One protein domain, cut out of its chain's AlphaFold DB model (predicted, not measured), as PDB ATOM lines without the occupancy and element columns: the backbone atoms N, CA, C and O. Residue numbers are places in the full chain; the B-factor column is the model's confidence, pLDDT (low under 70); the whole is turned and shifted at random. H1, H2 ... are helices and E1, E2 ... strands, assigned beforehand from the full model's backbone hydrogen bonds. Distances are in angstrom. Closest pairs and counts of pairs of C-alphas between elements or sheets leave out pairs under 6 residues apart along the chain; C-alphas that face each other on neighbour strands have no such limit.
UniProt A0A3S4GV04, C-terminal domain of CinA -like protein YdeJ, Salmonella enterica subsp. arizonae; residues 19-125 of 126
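This is residues 19 to 125 of the 126 residues of the protein "C-terminal domain of CinA -like protein YdeJ" of Salmonella enterica subsp. arizonae (UniProt A0A3S4GV04). A three-stranded sheet, E1 E2 E3, is held between two helices, H3 packed on one face and the long H4 covering the other: three layers, helices on both faces of a sheet. The short helices H1 and H2 pack on H3, away from the sheet. The printed part has 107 residues, with four named helices and three named strands in the order H1 H2 H3 E1 E2 E3 H4. The sheet, order E1 - E2 - E3, is a meander, each strand the antiparallel neighbour of the one before. The class is mixed, and the whole is compact, with a radius of gyration of the C-alphas of 13.6 A and spans of 35 by 31 by 18 A.

H1, residues 20 to 27, begins at C-alpha 20 (49.284, 117.581, 110.251) and is 10.1 A long. H2, residues 31 to 37, is 10.0 A long, and H3, residues 42 to 56, 21.2 A. E1, residues 60 to 66, spans 20.7 A; E2, residues 81 to 88, 23.4 A; E3, residues 91 to 98, 23.8 A. H4, residues 103 to 123, runs 30.5 A to C-alpha 123 (35.804, 89.161, 121.408).

In hairpin E1 and E2, N 63 and O 85 are 2.9 A apart, within hydrogen-bond range; in hairpin E2 and E3, N 84 and O 95 are at 2.8 A. H3 is over E1 and E2, height 6.5 A, closest C-alphas Ala 49 and Ala 63, 4.9 A. H4 is on the opposite face, height 9.1 A, closest to E2 at C-alphas Trp 86 and Leu 118, 7.0 A. H1 touches H3 at C-alphas Leu 27 and Gly 51, 4.4 A. H2 touches residues 43 to 44 of H3, closest C-alphas Ser 33 and Val 44, 6.3 A. In H1, H2, H3 and H4 every O i to N i+4 pair is within hydrogen-bond range.

The C-alphas farthest apart, Glu 74 and Lys 125, are 38.6 A apart. The printed part has no cut; the E1 to E2 link, residues 67 to 80, is long. Residue 125 alone has pLDDT under 70.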
ATOM      1  N   THR A  19      52.474 114.166 108.647       97.88
ATOM      2  CA  THR A  19      52.273 115.598 108.913       97.88
ATOM      3  C   THR A  19      50.821 115.934 109.239       97.88
ATOM      4  O   THR A  19      49.894 115.245 108.814       97.88
ATOM      5  N   ASP A  20      50.614 117.038 109.949       98.19
ATOM      6  CA  ASP A  20      49.284 117.581 110.251       98.19
ATOM      7  C   ASP A  20      48.496 117.902 108.981       98.19
ATOM      8  O   ASP A  20      47.312 117.586 108.875       98.19
ATOM      9  N   GLU A  21      49.178 118.421 107.958       98.38
ATOM     10  CA  GLU A  21      48.579 118.655 106.646       98.38
ATOM     11  C   GLU A  21      48.114 117.347 105.987       98.38
ATOM     12  O   GLU A  21      47.037 117.305 105.396       98.38
ATOM     13  N   ALA A  22      48.881 116.257 106.108       98.50
ATOM     14  CA  ALA A  22      48.475 114.954 105.583       98.50
ATOM     15  C   ALA A  22      47.262 114.393 106.340       98.50
ATOM     16  O   ALA A  22      46.335 113.888 105.704       98.50
ATOM     17  N   LYS A  23      47.234 114.525 107.675       98.69
ATOM     18  CA  LYS A  23      46.077 114.143 108.504       98.69
ATOM     19  C   LYS A  23      44.825 114.907 108.070       98.69
ATOM     20  O   LYS A  23      43.794 114.288 107.811       98.69
ATOM     21  N   ALA A  24      44.931 116.223 107.902       98.56
ATOM     22  CA  ALA A  24      43.815 117.063 107.479       98.56
ATOM     23  C   ALA A  24      43.362 116.773 106.040       98.56
ATOM     24  O   ALA A  24      42.168 116.688 105.765       98.56
ATOM     25  N   LYS A  25      44.298 116.586 105.105       98.38
ATOM     26  CA  LYS A  25      43.982 116.398 103.683       98.38
ATOM     27  C   LYS A  25      43.422 115.012 103.365       98.38
ATOM     28  O   LYS A  25      42.488 114.902 102.576       98.38
ATOM     29  N   ILE A  26      44.018 113.960 103.925       98.19
ATOM     30  CA  ILE A  26      43.701 112.568 103.569       98.19
ATOM     31  C   ILE A  26      42.587 112.035 104.470       98.19
ATOM     32  O   ILE A  26      41.585 111.518 103.978       98.19
ATOM     33  N   LEU A  27      42.743 112.215 105.783       98.50
ATOM     34  CA  LEU A  27      41.830 111.683 106.796       98.50
ATOM     35  C   LEU A  27      40.807 112.715 107.278       98.50
ATOM     36  O   LEU A  27      40.039 112.421 108.182       98.50
ATOM     37  N   ARG A  28      40.769 113.917 106.685       98.31
ATOM     38  CA  ARG A  28      39.793 114.970 107.022       98.31
ATOM     39  C   ARG A  28      39.802 115.375 108.503       98.31
ATOM     40  O   ARG A  28      38.802 115.885 108.999       98.31
ATOM     41  N   VAL A  29      40.939 115.195 109.182       98.75
ATOM     42  CA  VAL A  29      41.156 115.702 110.544       98.75
ATOM     43  C   VAL A  29      40.975 117.219 110.539       98.75
ATOM     44  O   VAL A  29      41.489 117.928 109.666       98.75
ATOM     45  N   GLN A  30      40.225 117.738 111.500       98.62
ATOM     46  CA  GLN A  30      39.949 119.155 111.602       98.62
ATOM     47  C   GLN A  30      41.230 119.902 111.971       98.62
ATOM     48  O   GLN A  30      41.889 119.617 112.971       98.62
ATOM     49  N   ARG A  31      41.548 120.951 111.202       98.44
ATOM     50  CA  ARG A  31      42.656 121.864 111.539       98.44
ATOM     51  C   ARG A  31      42.498 122.469 112.936       98.44
ATOM     52  O   ARG A  31      43.494 122.748 113.589       98.44
ATOM     53  N   ARG A  32      41.251 122.645 113.391       98.44
ATOM     54  CA  ARG A  32      40.931 123.108 114.743       98.44
ATOM     55  C   ARG A  32      41.427 122.130 115.809       98.44
ATOM     56  O   ARG A  32      42.137 122.559 116.706       98.44
ATOM     57  N   SER A  33      41.120 120.842 115.675       98.38
ATOM     58  CA  SER A  33      41.553 119.804 116.619       98.38
ATOM     59  C   SER A  33      43.075 119.686 116.672       98.38
ATOM     60  O   SER A  33      43.646 119.595 117.754       98.38
ATOM     61  N   LEU A  34      43.749 119.791 115.522       98.19
ATOM     62  CA  LEU A  34      45.215 119.836 115.459       98.19
ATOM     63  C   LEU A  34      45.789 121.054 116.200       98.19
ATOM     64  O   LEU A  34      46.766 120.916 116.928       98.19
ATOM     65  N   ALA A  35      45.168 122.228 116.064       97.25
ATOM     66  CA  ALA A  35      45.614 123.444 116.739       97.25
ATOM     67  C   ALA A  35      45.324 123.450 118.253       97.25
ATOM     68  O   ALA A  35      46.146 123.931 119.026       97.25
ATOM     69  N   GLU A  36      44.166 122.938 118.682       97.50
ATOM     70  CA  GLU A  36      43.737 122.952 120.090       97.50
ATOM     71  C   GLU A  36      44.332 121.797 120.909       97.50
ATOM     72  O   GLU A  36      44.523 121.938 122.117       97.50
ATOM     73  N   HIS A  37      44.618 120.656 120.274       97.56
ATOM     74  CA  HIS A  37      44.989 119.426 120.976       97.56
ATOM     75  C   HIS A  37      46.311 118.805 120.518       97.56
ATOM     76  O   HIS A  37      46.766 117.860 121.157       97.56
ATOM     77  N   THR A  38      46.949 119.325 119.464       97.75
ATOM     78  CA  THR A  38      48.072 118.687 118.748       97.75
ATOM     79  C   THR A  38      47.677 117.375 118.058       97.75
ATOM     80  O   THR A  38      46.633 116.777 118.336       97.75
ATOM     81  N   ALA A  39      48.537 116.889 117.159       98.06
ATOM     82  CA  ALA A  39      48.349 115.597 116.501       98.06
ATOM     83  C   ALA A  39      48.340 114.393 117.460       98.06
ATOM     84  O   ALA A  39      47.726 113.376 117.142       98.06
ATOM     85  N   VAL A  40      48.991 114.496 118.622       98.38
ATOM     86  CA  VAL A  40      49.086 113.409 119.608       98.38
ATOM     87  C   VAL A  40      48.039 113.625 120.698       98.38
ATOM     88  O   VAL A  40      48.338 113.960 121.842       98.38
ATOM     89  N   SER A  41      46.776 113.422 120.330       98.62
ATOM     90  CA  SER A  41      45.630 113.623 121.216       98.62
ATOM     91  C   SER A  41      44.483 112.672 120.921       98.62
ATOM     92  O   SER A  41      44.372 112.133 119.820       98.62
ATOM     93  N   GLU A  42      43.592 112.519 121.903       98.75
ATOM     94  CA  GLU A  42      42.356 111.749 121.763       98.75
ATOM     95  C   GLU A  42      41.493 112.247 120.597       98.75
ATOM     96  O   GLU A  42      41.087 111.459 119.744       98.75
ATOM     97  N   ALA A  43      41.264 113.564 120.526       98.69
ATOM     98  CA  ALA A  43      40.443 114.183 119.489       98.69
ATOM     99  C   ALA A  43      40.963 113.854 118.083       98.69
ATOM    100  O   ALA A  43      40.196 113.446 117.211       98.69
ATOM    101  N   VAL A  44      42.280 113.958 117.874       98.75
ATOM    102  CA  VAL A  44      42.877 113.695 116.562       98.75
ATOM    103  C   VAL A  44      42.832 112.214 116.200       98.75
ATOM    104  O   VAL A  44      42.507 111.904 115.057       98.75
ATOM    105  N   VAL A  45      43.088 111.277 117.123       98.88
ATOM    106  CA  VAL A  45      42.992 109.845 116.774       98.88
ATOM    107  C   VAL A  45      41.555 109.399 116.501       98.88
ATOM    108  O   VAL A  45      41.353 108.566 115.617       98.88
ATOM    109  N   ILE A  46      40.554 109.986 117.171       98.81
ATOM    110  CA  ILE A  46      39.134 109.762 116.851       98.81
ATOM    111  C   ILE A  46      38.842 110.212 115.416       98.81
ATOM    112  O   ILE A  46      38.283 109.444 114.631       98.81
ATOM    113  N   GLU A  47      39.246 111.431 115.058       98.81
ATOM    114  CA  GLU A  47      39.035 111.973 113.713       98.81
ATOM    115  C   GLU A  47      39.808 111.189 112.647       98.81
ATOM    116  O   GLU A  47      39.266 110.917 111.579       98.81
ATOM    117  N   MET A  48      41.040 110.759 112.939       98.88
ATOM    118  CA  MET A  48      41.822 109.900 112.046       98.88
ATOM    119  C   MET A  48      41.125 108.559 111.801       98.88
ATOM    120  O   MET A  48      41.053 108.118 110.655       98.88
ATOM    121  N   ALA A  49      40.611 107.912 112.854       98.69
ATOM    122  CA  ALA A  49      39.907 106.640 112.730       98.69
ATOM    123  C   ALA A  49      38.606 106.810 111.934       98.69
ATOM    124  O   ALA A  49      38.349 106.034 111.010       98.69
ATOM    125  N   GLN A  50      37.817 107.847 112.228       98.50
ATOM    126  CA  GLN A  50      36.593 108.139 111.480       98.50
ATOM    127  C   GLN A  50      36.894 108.447 110.007       98.50
ATOM    128  O   GLN A  50      36.286 107.862 109.117       98.50
ATOM    129  N   GLY A  51      37.889 109.291 109.734       98.25
ATOM    130  CA  GLY A  51      38.305 109.619 108.377       98.25
ATOM    131  C   GLY A  51      38.788 108.407 107.587       98.25
ATOM    132  O   GLY A  51      38.420 108.245 106.429       98.25
ATOM    133  N   ALA A  52      39.573 107.523 108.209       98.31
ATOM    134  CA  ALA A  52      40.014 106.282 107.575       98.31
ATOM    135  C   ALA A  52      38.832 105.352 107.262       98.31
ATOM    136  O   ALA A  52      38.792 104.764 106.185       98.31
ATOM    137  N   LYS A  53      37.864 105.252 108.183       97.62
ATOM    138  CA  LYS A  53      36.635 104.472 108.001       97.62
ATOM    139  C   LYS A  53      35.829 104.977 106.806       97.62
ATOM    140  O   LYS A  53      35.489 104.189 105.931       97.62
ATOM    141  N   ASP A  54      35.566 106.281 106.764       96.81
ATOM    142  CA  ASP A  54      34.732 106.903 105.734       96.81
ATOM    143  C   ASP A  54      35.378 106.819 104.347       96.81
ATOM    144  O   ASP A  54      34.693 106.592 103.358       96.81
ATOM    145  N   GLN A  55      36.701 106.989 104.267       96.56
ATOM    146  CA  GLN A  55      37.434 106.962 102.996       96.56
ATOM    147  C   GLN A  55      37.624 105.544 102.441       96.56
ATOM    148  O   GLN A  55      37.770 105.388 101.230       96.56
ATOM    149  N   ALA A  56      37.669 104.531 103.310       96.44
ATOM    150  CA  ALA A  56      37.821 103.132 102.914       96.44
ATOM    151  C   ALA A  56      36.484 102.373 102.833       96.44
ATOM    152  O   ALA A  56      36.484 101.229 102.390       96.44
ATOM    153  N   GLU A  57      35.373 102.987 103.259       95.81
ATOM    154  CA  GLU A  57      34.031 102.384 103.300       95.81
ATOM    155  C   GLU A  57      33.996 101.040 104.062       95.81
ATOM    156  O   GLU A  57      33.370 100.071 103.639       95.81
ATOM    157  N   VAL A  58      34.688 100.976 105.206       96.00
ATOM    158  CA  VAL A  58      34.829  99.762 106.038       96.00
ATOM    159  C   VAL A  58      34.042  99.853 107.341       96.00
ATOM    160  O   VAL A  58      33.716 100.943 107.801       96.00
ATOM    161  N   ASP A  59      33.781  98.724 108.000       94.38
ATOM    162  CA  ASP A  59      33.099  98.682 109.303       94.38
ATOM    163  C   ASP A  59      34.010  99.022 110.485       94.38
ATOM    164  O   ASP A  59      33.561  99.656 111.448       94.38
ATOM    165  N   ILE A  60      35.284  98.638 110.373       97.88
ATOM    166  CA  ILE A  60      36.300  98.754 111.417       97.88
ATOM    167  C   ILE A  60      37.476  99.581 110.904       97.88
ATOM    168  O   ILE A  60      38.021  99.305 109.837       97.88
ATOM    169  N   SER A  61      37.916 100.556 111.695       98.50
ATOM    170  CA  SER A  61      39.154 101.293 111.457       98.50
ATOM    171  C   SER A  61      39.941 101.482 112.751       98.50
ATOM    172  O   SER A  61      39.410 101.378 113.859       98.50
ATOM    173  N   MET A  62      41.232 101.761 112.606       98.44
ATOM    174  CA  MET A  62      42.133 101.997 113.722       98.44
ATOM    175  C   MET A  62      43.080 103.143 113.382       98.44
ATOM    176  O   MET A  62      43.557 103.241 112.250       98.44
ATOM    177  N   ALA A  63      43.367 103.995 114.360       98.81
ATOM    178  CA  ALA A  63      44.313 105.093 114.232       98.81
ATOM    179  C   ALA A  63      45.310 105.088 115.387       98.81
ATOM    180  O   ALA A  63      44.967 104.766 116.524       98.81
ATOM    181  N   ILE A  64      46.550 105.463 115.074       98.75
ATOM    182  CA  ILE A  64      47.653 105.573 116.024       98.75
ATOM    183  C   ILE A  64      48.345 106.908 115.755       98.75
ATOM    184  O   ILE A  64      48.701 107.200 114.612       98.75
ATOM    185  N   SER A  65      48.540 107.718 116.792       98.69
ATOM    186  CA  SER A  65      49.349 108.934 116.704       98.69
ATOM    187  C   SER A  65      50.150 109.132 117.978       98.69
ATOM    188  O   SER A  65      49.606 109.051 119.077       98.69
ATOM    189  N   GLY A  66      51.452 109.359 117.850       97.94
ATOM    190  CA  GLY A  66      52.332 109.431 119.004       97.94
ATOM    191  C   GLY A  66      53.738 109.897 118.679       97.94
ATOM    192  O   GLY A  66      54.138 109.962 117.517       97.94
ATOM    193  N   TYR A  67      54.487 110.187 119.736       98.12
ATOM    194  CA  TYR A  67      55.894 110.558 119.665       98.12
ATOM    195  C   TYR A  67      56.751 109.309 119.875       98.12
ATOM    196  O   TYR A  67      56.892 108.841 121.000       98.12
ATOM    197  N   GLY A  68      57.324 108.758 118.803       92.88
ATOM    198  CA  GLY A  68      58.217 107.592 118.895       92.88
ATOM    199  C   GLY A  68      59.532 107.882 119.631       92.88
ATOM    200  O   GLY A  68      60.116 106.981 120.217       92.88
ATOM    201  N   GLY A  69      59.973 109.142 119.654       92.00
ATOM    202  CA  GLY A  69      61.258 109.561 120.208       92.00
ATOM    203  C   GLY A  69      62.343 109.784 119.138       92.00
ATOM    204  O   GLY A  69      62.108 109.531 117.954       92.00
ATOM    205  N   PRO A  70      63.537 110.271 119.536       93.00
ATOM    206  CA  PRO A  70      63.938 110.537 120.923       93.00
ATOM    207  C   PRO A  70      63.264 111.777 121.525       93.00
ATOM    208  O   PRO A  70      63.201 111.907 122.744       93.00
ATOM    209  N   GLU A  71      62.734 112.663 120.683       95.75
ATOM    210  CA  GLU A  71      62.053 113.883 121.114       95.75
ATOM    211  C   GLU A  71      60.564 113.645 121.398       95.75
ATOM    212  O   GLU A  71      59.927 112.748 120.838       95.75
ATOM    213  N   GLY A  72      60.034 114.441 122.326       95.69
ATOM    214  CA  GLY A  72      58.608 114.524 122.619       95.69
ATOM    215  C   GLY A  72      57.911 115.603 121.789       95.69
ATOM    216  O   GLY A  72      58.440 116.076 120.787       95.69
ATOM    217  N   GLY A  73      56.723 116.005 122.231       95.50
ATOM    218  CA  GLY A  73      56.005 117.145 121.677       95.50
ATOM    219  C   GLY A  73      56.568 118.480 122.159       95.50
ATOM    220  O   GLY A  73      57.064 118.596 123.282       95.50
ATOM    221  N   GLU A  74      56.430 119.513 121.326       93.19
ATOM    222  CA  GLU A  74      56.766 120.903 121.684       93.19
ATOM    223  C   GLU A  74      55.935 121.422 122.875       93.19
ATOM    224  O   GLU A  74      56.357 122.321 123.597       93.19
ATOM    225  N   ASP A  75      54.772 120.813 123.114       93.44
ATOM    226  CA  ASP A  75      53.878 121.058 124.248       93.44
ATOM    227  C   ASP A  75      54.362 120.429 125.573       93.44
ATOM    228  O   ASP A  75      53.693 120.541 126.601       93.44
ATOM    229  N   GLY A  76      55.519 119.761 125.563       96.44
ATOM    230  CA  GLY A  76      56.084 119.053 126.712       96.44
ATOM    231  C   GLY A  76      55.593 117.612 126.863       96.44
ATOM    232  O   GLY A  76      55.958 116.946 127.836       96.44
ATOM    233  N   THR A  77      54.791 117.098 125.924       97.19
ATOM    234  CA  THR A  77      54.374 115.694 125.930       97.19
ATOM    235  C   THR A  77      55.598 114.776 125.772       97.19
ATOM    236  O   THR A  77      56.327 114.908 124.791       97.19
ATOM    237  N   PRO A  78      55.846 113.810 126.677       97.62
ATOM    238  CA  PRO A  78      57.052 112.982 126.612       97.62
ATOM    239  C   PRO A  78      57.118 112.080 125.375       97.62
ATOM    240  O   PRO A  78      56.095 111.530 124.943       97.62
ATOM    241  N   ALA A  79      58.338 111.830 124.891       97.88
ATOM    242  CA  ALA A  79      58.620 110.729 123.971       97.88
ATOM    243  C   ALA A  79      58.081 109.401 124.535       97.88
ATOM    244  O   ALA A  79      58.086 109.173 125.750       97.88
ATOM    245  N   GLY A  80      57.571 108.548 123.652       97.94
ATOM    246  CA  GLY A  80      56.865 107.317 123.993       97.94
ATOM    247  C   GLY A  80      55.364 107.493 124.240       97.94
ATOM    248  O   GLY A  80      54.667 106.494 124.412       97.94
ATOM    249  N   THR A  81      54.838 108.727 124.277       98.62
ATOM    250  CA  THR A  81      53.390 108.964 124.419       98.62
ATOM    251  C   THR A  81      52.679 108.687 123.105       98.62
ATOM    252  O   THR A  81      52.986 109.316 122.090       98.62
ATOM    253  N   VAL A  82      51.695 107.788 123.135       98.75
ATOM    254  CA  VAL A  82      50.933 107.380 121.951       98.75
ATOM    255  C   VAL A  82      49.448 107.276 122.275       98.75
ATOM    256  O   VAL A  82      49.052 106.691 123.285       98.75
ATOM    257  N   TRP A  83      48.629 107.849 121.400       98.81
ATOM    258  CA  TRP A  83      47.181 107.723 121.391       98.81
ATOM    259  C   TRP A  83      46.728 106.714 120.342       98.81
ATOM    260  O   TRP A  83      47.298 106.614 119.252       98.81
ATOM    261  N   PHE A  84      45.664 105.999 120.683       98.88
ATOM    262  CA  PHE A  84      45.033 104.971 119.873       98.88
ATOM    263  C   PHE A  84      43.539 105.244 119.779       98.88
ATOM    264  O   PHE A  84      42.929 105.682 120.758       98.88
ATOM    265  N   ALA A  85      42.952 104.930 118.629       98.81
ATOM    266  CA  ALA A  85      41.512 104.833 118.465       98.81
ATOM    267  C   ALA A  85      41.144 103.588 117.654       98.81
ATOM    268  O   ALA A  85      41.799 103.288 116.657       98.81
ATOM    269  N   TRP A  86      40.066 102.915 118.047       98.75
ATOM    270  CA  TRP A  86      39.435 101.825 117.303       98.75
ATOM    271  C   TRP A  86      37.974 102.187 117.076       98.75
ATOM    272  O   TRP A  86      37.206 102.276 118.033       98.75
ATOM    273  N   ASN A  87      37.584 102.404 115.824       98.25
ATOM    274  CA  ASN A  87      36.187 102.586 115.450       98.25
ATOM    275  C   ASN A  87      35.636 101.234 115.005       98.25
ATOM    276  O   ASN A  87      36.140 100.651 114.049       98.25
ATOM    277  N   ILE A  88      34.632 100.723 115.714       97.19
ATOM    278  CA  ILE A  88      33.987  99.439 115.434       97.19
ATOM    279  C   ILE A  88      32.488  99.701 115.354       97.19
ATOM    280  O   ILE A  88      31.852  99.977 116.377       97.19
ATOM    281  N   ASN A  89      31.917  99.604 114.152       92.88
ATOM    282  CA  ASN A  89      30.487  99.823 113.908       92.88
ATOM    283  C   ASN A  89      29.992 101.175 114.462       92.88
ATOM    284  O   ASN A  89      28.976 101.233 115.154       92.88
ATOM    285  N   ASN A  90      30.728 102.259 114.181       92.12
ATOM    286  CA  ASN A  90      30.451 103.633 114.634       92.12
ATOM    287  C   ASN A  90      30.594 103.868 116.147       92.12
ATOM    288  O   ASN A  90      30.216 104.929 116.643       92.12
ATOM    289  N   ILE A  91      31.145 102.908 116.891       95.94
ATOM    290  CA  ILE A  91      31.526 103.094 118.292       95.94
ATOM    291  C   ILE A  91      33.045 103.209 118.346       95.94
ATOM    292  O   ILE A  91      33.747 102.263 117.984       95.94
ATOM    293  N   THR A  92      33.540 104.351 118.819       98.00
ATOM    294  CA  THR A  92      34.977 104.609 118.937       98.00
ATOM    295  C   THR A  92      35.456 104.368 120.362       98.00
ATOM    296  O   THR A  92      34.912 104.925 121.313       98.00
ATOM    297  N   PHE A  93      36.495 103.550 120.495       98.44
ATOM    298  CA  PHE A  93      37.253 103.336 121.725       98.44
ATOM    299  C   PHE A  93      38.596 104.036 121.607       98.44
ATOM    300  O   PHE A  93      39.184 104.029 120.526       98.44
ATOM    301  N   THR A  94      39.095 104.604 122.696       98.75
ATOM    302  CA  THR A  94      40.368 105.328 122.729       98.75
ATOM    303  C   THR A  94      41.244 104.832 123.868       98.75
ATOM    304  O   THR A  94      40.767 104.322 124.882       98.75
ATOM    305  N   SER A  95      42.559 104.948 123.696       98.62
ATOM    306  CA  SER A  95      43.523 104.658 124.755       98.62
ATOM    307  C   SER A  95      44.753 105.537 124.601       98.62
ATOM    308  O   SER A  95      45.209 105.784 123.485       98.62
ATOM    309  N   ARG A  96      45.312 105.976 125.728       98.69
ATOM    310  CA  ARG A  96      46.617 106.633 125.793       98.69
ATOM    311  C   ARG A  96      47.594 105.701 126.484       98.69
ATOM    312  O   ARG A  96      47.333 105.264 127.601       98.69
ATOM    313  N   GLN A  97      48.730 105.458 125.848       98.62
ATOM    314  CA  GLN A  97      49.824 104.682 126.417       98.62
ATOM    315  C   GLN A  97      51.105 105.509 126.472       98.62
ATOM    316  O   GLN A  97      51.288 106.474 125.724       98.62
ATOM    317  N   HIS A  98      51.997 105.106 127.372       98.38
ATOM    318  CA  HIS A  98      53.370 105.586 127.420       98.38
ATOM    319  C   HIS A  98      54.304 104.381 127.352       98.38
ATOM    320  O   HIS A  98      54.284 103.522 128.234       98.38
ATOM    321  N   PHE A  99      55.084 104.291 126.278       98.12
ATOM    322  CA  PHE A  99      56.028 103.201 126.064       98.12
ATOM    323  C   PHE A  99      57.455 103.678 126.305       98.12
ATOM    324  O   PHE A  99      57.872 104.718 125.806       98.12
ATOM    325  N   SER A 100      58.218 102.888 127.053       96.50
ATOM    326  CA  SER A 100      59.661 103.070 127.179       96.50
ATOM    327  C   SER A 100      60.402 102.457 125.992       96.50
ATOM    328  O   SER A 100      59.891 101.535 125.346       96.50
ATOM    329  N   GLY A 101      61.633 102.903 125.774       96.06
ATOM    330  CA  GLY A 101      62.531 102.369 124.754       96.06
ATOM    331  C   GLY A 101      62.901 103.403 123.702       96.06
ATOM    332  O   GLY A 101      62.480 104.559 123.779       96.06
ATOM    333  N   ASP A 102      63.712 102.984 122.741       96.44
ATOM    334  CA  ASP A 102      63.983 103.790 121.555       96.44
ATOM    335  C   ASP A 102      62.776 103.827 120.596       96.44
ATOM    336  O   ASP A 102      61.747 103.183 120.808       96.44
ATOM    337  N   CYS A 103      62.896 104.602 119.517       95.38
ATOM    338  CA  CYS A 103      61.811 104.783 118.554       95.38
ATOM    339  C   CYS A 103      61.349 103.469 117.906       95.38
ATOM    340  O   CYS A 103      60.151 103.284 117.672       95.38
ATOM    341  N   GLN A 104      62.269 102.531 117.665       97.25
ATOM    342  CA  GLN A 104      61.923 101.233 117.104       97.25
ATOM    343  C   GLN A 104      61.161 100.387 118.132       97.25
ATOM    344  O   GLN A 104      60.104  99.840 117.814       97.25
ATOM    345  N   GLU A 105      61.642 100.331 119.375       97.69
ATOM    346  CA  GLU A 105      60.975  99.603 120.458       97.69
ATOM    347  C   GLU A 105      59.575 100.161 120.748       97.69
ATOM    348  O   GLU A 105      58.630  99.393 120.957       97.69
ATOM    349  N   VAL A 106      59.419 101.489 120.744       97.69
ATOM    350  CA  VAL A 106      58.118 102.151 120.912       97.69
ATOM    351  C   VAL A 106      57.179 101.758 119.775       97.69
ATOM    352  O   VAL A 106      56.048 101.351 120.046       97.69
ATOM    353  N   LEU A 107      57.631 101.814 118.518       96.81
ATOM    354  CA  LEU A 107      56.809 101.448 117.363       96.81
ATOM    355  C   LEU A 107      56.342  99.986 117.432       96.81
ATOM    356  O   LEU A 107      55.155  99.708 117.248       96.81
ATOM    357  N   GLU A 108      57.243  99.057 117.756       98.00
ATOM    358  CA  GLU A 108      56.912  97.636 117.906       98.00
ATOM    359  C   GLU A 108      55.876  97.399 119.014       98.00
ATOM    360  O   GLU A 108      54.907  96.654 118.818       98.00
ATOM    361  N   LYS A 109      56.037  98.062 120.168       98.50
ATOM    362  CA  LYS A 109      55.078  97.998 121.282       98.50
ATOM    363  C   LYS A 109      53.718  98.573 120.886       98.50
ATOM    364  O   LYS A 109      52.699  97.958 121.201       98.50
ATOM    365  N   CYS A 110      53.694  99.681 120.144       98.00
ATOM    366  CA  CYS A 110      52.461 100.302 119.663       98.00
ATOM    367  C   CYS A 110      51.673  99.372 118.745       98.00
ATOM    368  O   CYS A 110      50.480  99.185 118.956       98.00
ATOM    369  N   VAL A 111      52.330  98.763 117.752       97.94
ATOM    370  CA  VAL A 111      51.664  97.856 116.803       97.94
ATOM    371  C   VAL A 111      51.090  96.640 117.529       97.94
ATOM    372  O   VAL A 111      49.935  96.276 117.303       97.94
ATOM    373  N   ARG A 112      51.859  96.035 118.444       98.38
ATOM    374  CA  ARG A 112      51.387  94.892 119.242       98.38
ATOM    375  C   ARG A 112      50.196  95.262 120.119       98.38
ATOM    376  O   ARG A 112      49.216  94.523 120.133       98.38
ATOM    377  N   PHE A 113      50.272  96.394 120.817       98.69
ATOM    378  CA  PHE A 113      49.186  96.886 121.661       98.69
ATOM    379  C   PHE A 113      47.918  97.150 120.841       98.69
ATOM    380  O   PHE A 113      46.846  96.668 121.193       98.69
ATOM    381  N   ALA A 114      48.059  97.835 119.705       98.50
ATOM    382  CA  ALA A 114      46.956  98.191 118.826       98.50
ATOM    383  C   ALA A 114      46.166  96.965 118.333       98.50
ATOM    384  O   ALA A 114      44.934  96.954 118.368       98.50
ATOM    385  N   LEU A 115      46.878  95.914 117.916       98.19
ATOM    386  CA  LEU A 115      46.275  94.667 117.440       98.19
ATOM    387  C   LEU A 115      45.690  93.819 118.577       98.19
ATOM    388  O   LEU A 115      44.606  93.256 118.420       98.19
ATOM    389  N   ALA A 116      46.381  93.732 119.718       98.25
ATOM    390  CA  ALA A 116      45.905  92.977 120.875       98.25
ATOM    391  C   ALA A 116      44.601  93.563 121.438       98.25
ATOM    392  O   ALA A 116      43.664  92.817 121.729       98.25
ATOM    393  N   GLU A 117      44.516  94.890 121.532       98.25
ATOM    394  CA  GLU A 117      43.315  95.566 122.022       98.25
ATOM    395  C   GLU A 117      42.150  95.423 121.035       98.25
ATOM    396  O   GLU A 117      41.026  95.150 121.449       98.25
ATOM    397  N   LEU A 118      42.405  95.502 119.722       97.50
ATOM    398  CA  LEU A 118      41.370  95.241 118.719       97.50
ATOM    399  C   LEU A 118      40.779  93.831 118.878       97.50
ATOM    400  O   LEU A 118      39.559  93.668 118.871       97.50
ATOM    401  N   LEU A 119      41.625  92.814 119.074       96.88
ATOM    402  CA  LEU A 119      41.174  91.442 119.316       96.88
ATOM    403  C   LEU A 119      40.312  91.342 120.587       96.88
ATOM    404  O   LEU A 119      39.263  90.692 120.581       96.88
ATOM    405  N   PHE A 120      40.722  92.005 121.670       96.62
ATOM    406  CA  PHE A 120      39.942  92.070 122.904       96.62
ATOM    407  C   PHE A 120      38.571  92.742 122.697       96.62
ATOM    408  O   PHE A 120      37.545  92.217 123.136       96.62
ATOM    409  N   LEU A 121      38.524  93.865 121.973       96.19
ATOM    410  CA  LEU A 121      37.286  94.598 121.686       96.19
ATOM    411  C   LEU A 121      36.307  93.797 120.815       96.19
ATOM    412  O   LEU A 121      35.096  93.871 121.034       96.19
ATOM    413  N   LEU A 122      36.815  93.018 119.856       94.94
ATOM    414  CA  LEU A 122      35.992  92.167 118.992       94.94
ATOM    415  C   LEU A 122      35.448  90.933 119.725       94.94
ATOM    416  O   LEU A 122      34.325  90.515 119.466       94.94
ATOM    417  N   THR A 123      36.206  90.374 120.672       92.19
ATOM    418  CA  THR A 123      35.804  89.161 121.408       92.19
ATOM    419  C   THR A 123      34.842  89.432 122.563       92.19
ATOM    420  O   THR A 123      34.059  88.556 122.911       92.19
ATOM    421  N   LYS A 124      34.838  90.639 123.143       77.00
ATOM    422  CA  LYS A 124      33.878  91.020 124.197       77.00
ATOM    423  C   LYS A 124      32.491  91.437 123.695       77.00
ATOM    424  O   LYS A 124      31.586  91.583 124.515       77.00
ATOM    425  N   LYS A 125      32.337  91.685 122.391       54.50
ATOM    426  CA  LYS A 125      31.074  92.091 121.749       54.50
ATOM    427  C   LYS A 125      30.398  90.968 120.943       54.50
ATOM    428  O   LYS A 125      29.375  91.243 120.317       54.50
TER     429      LYS A 125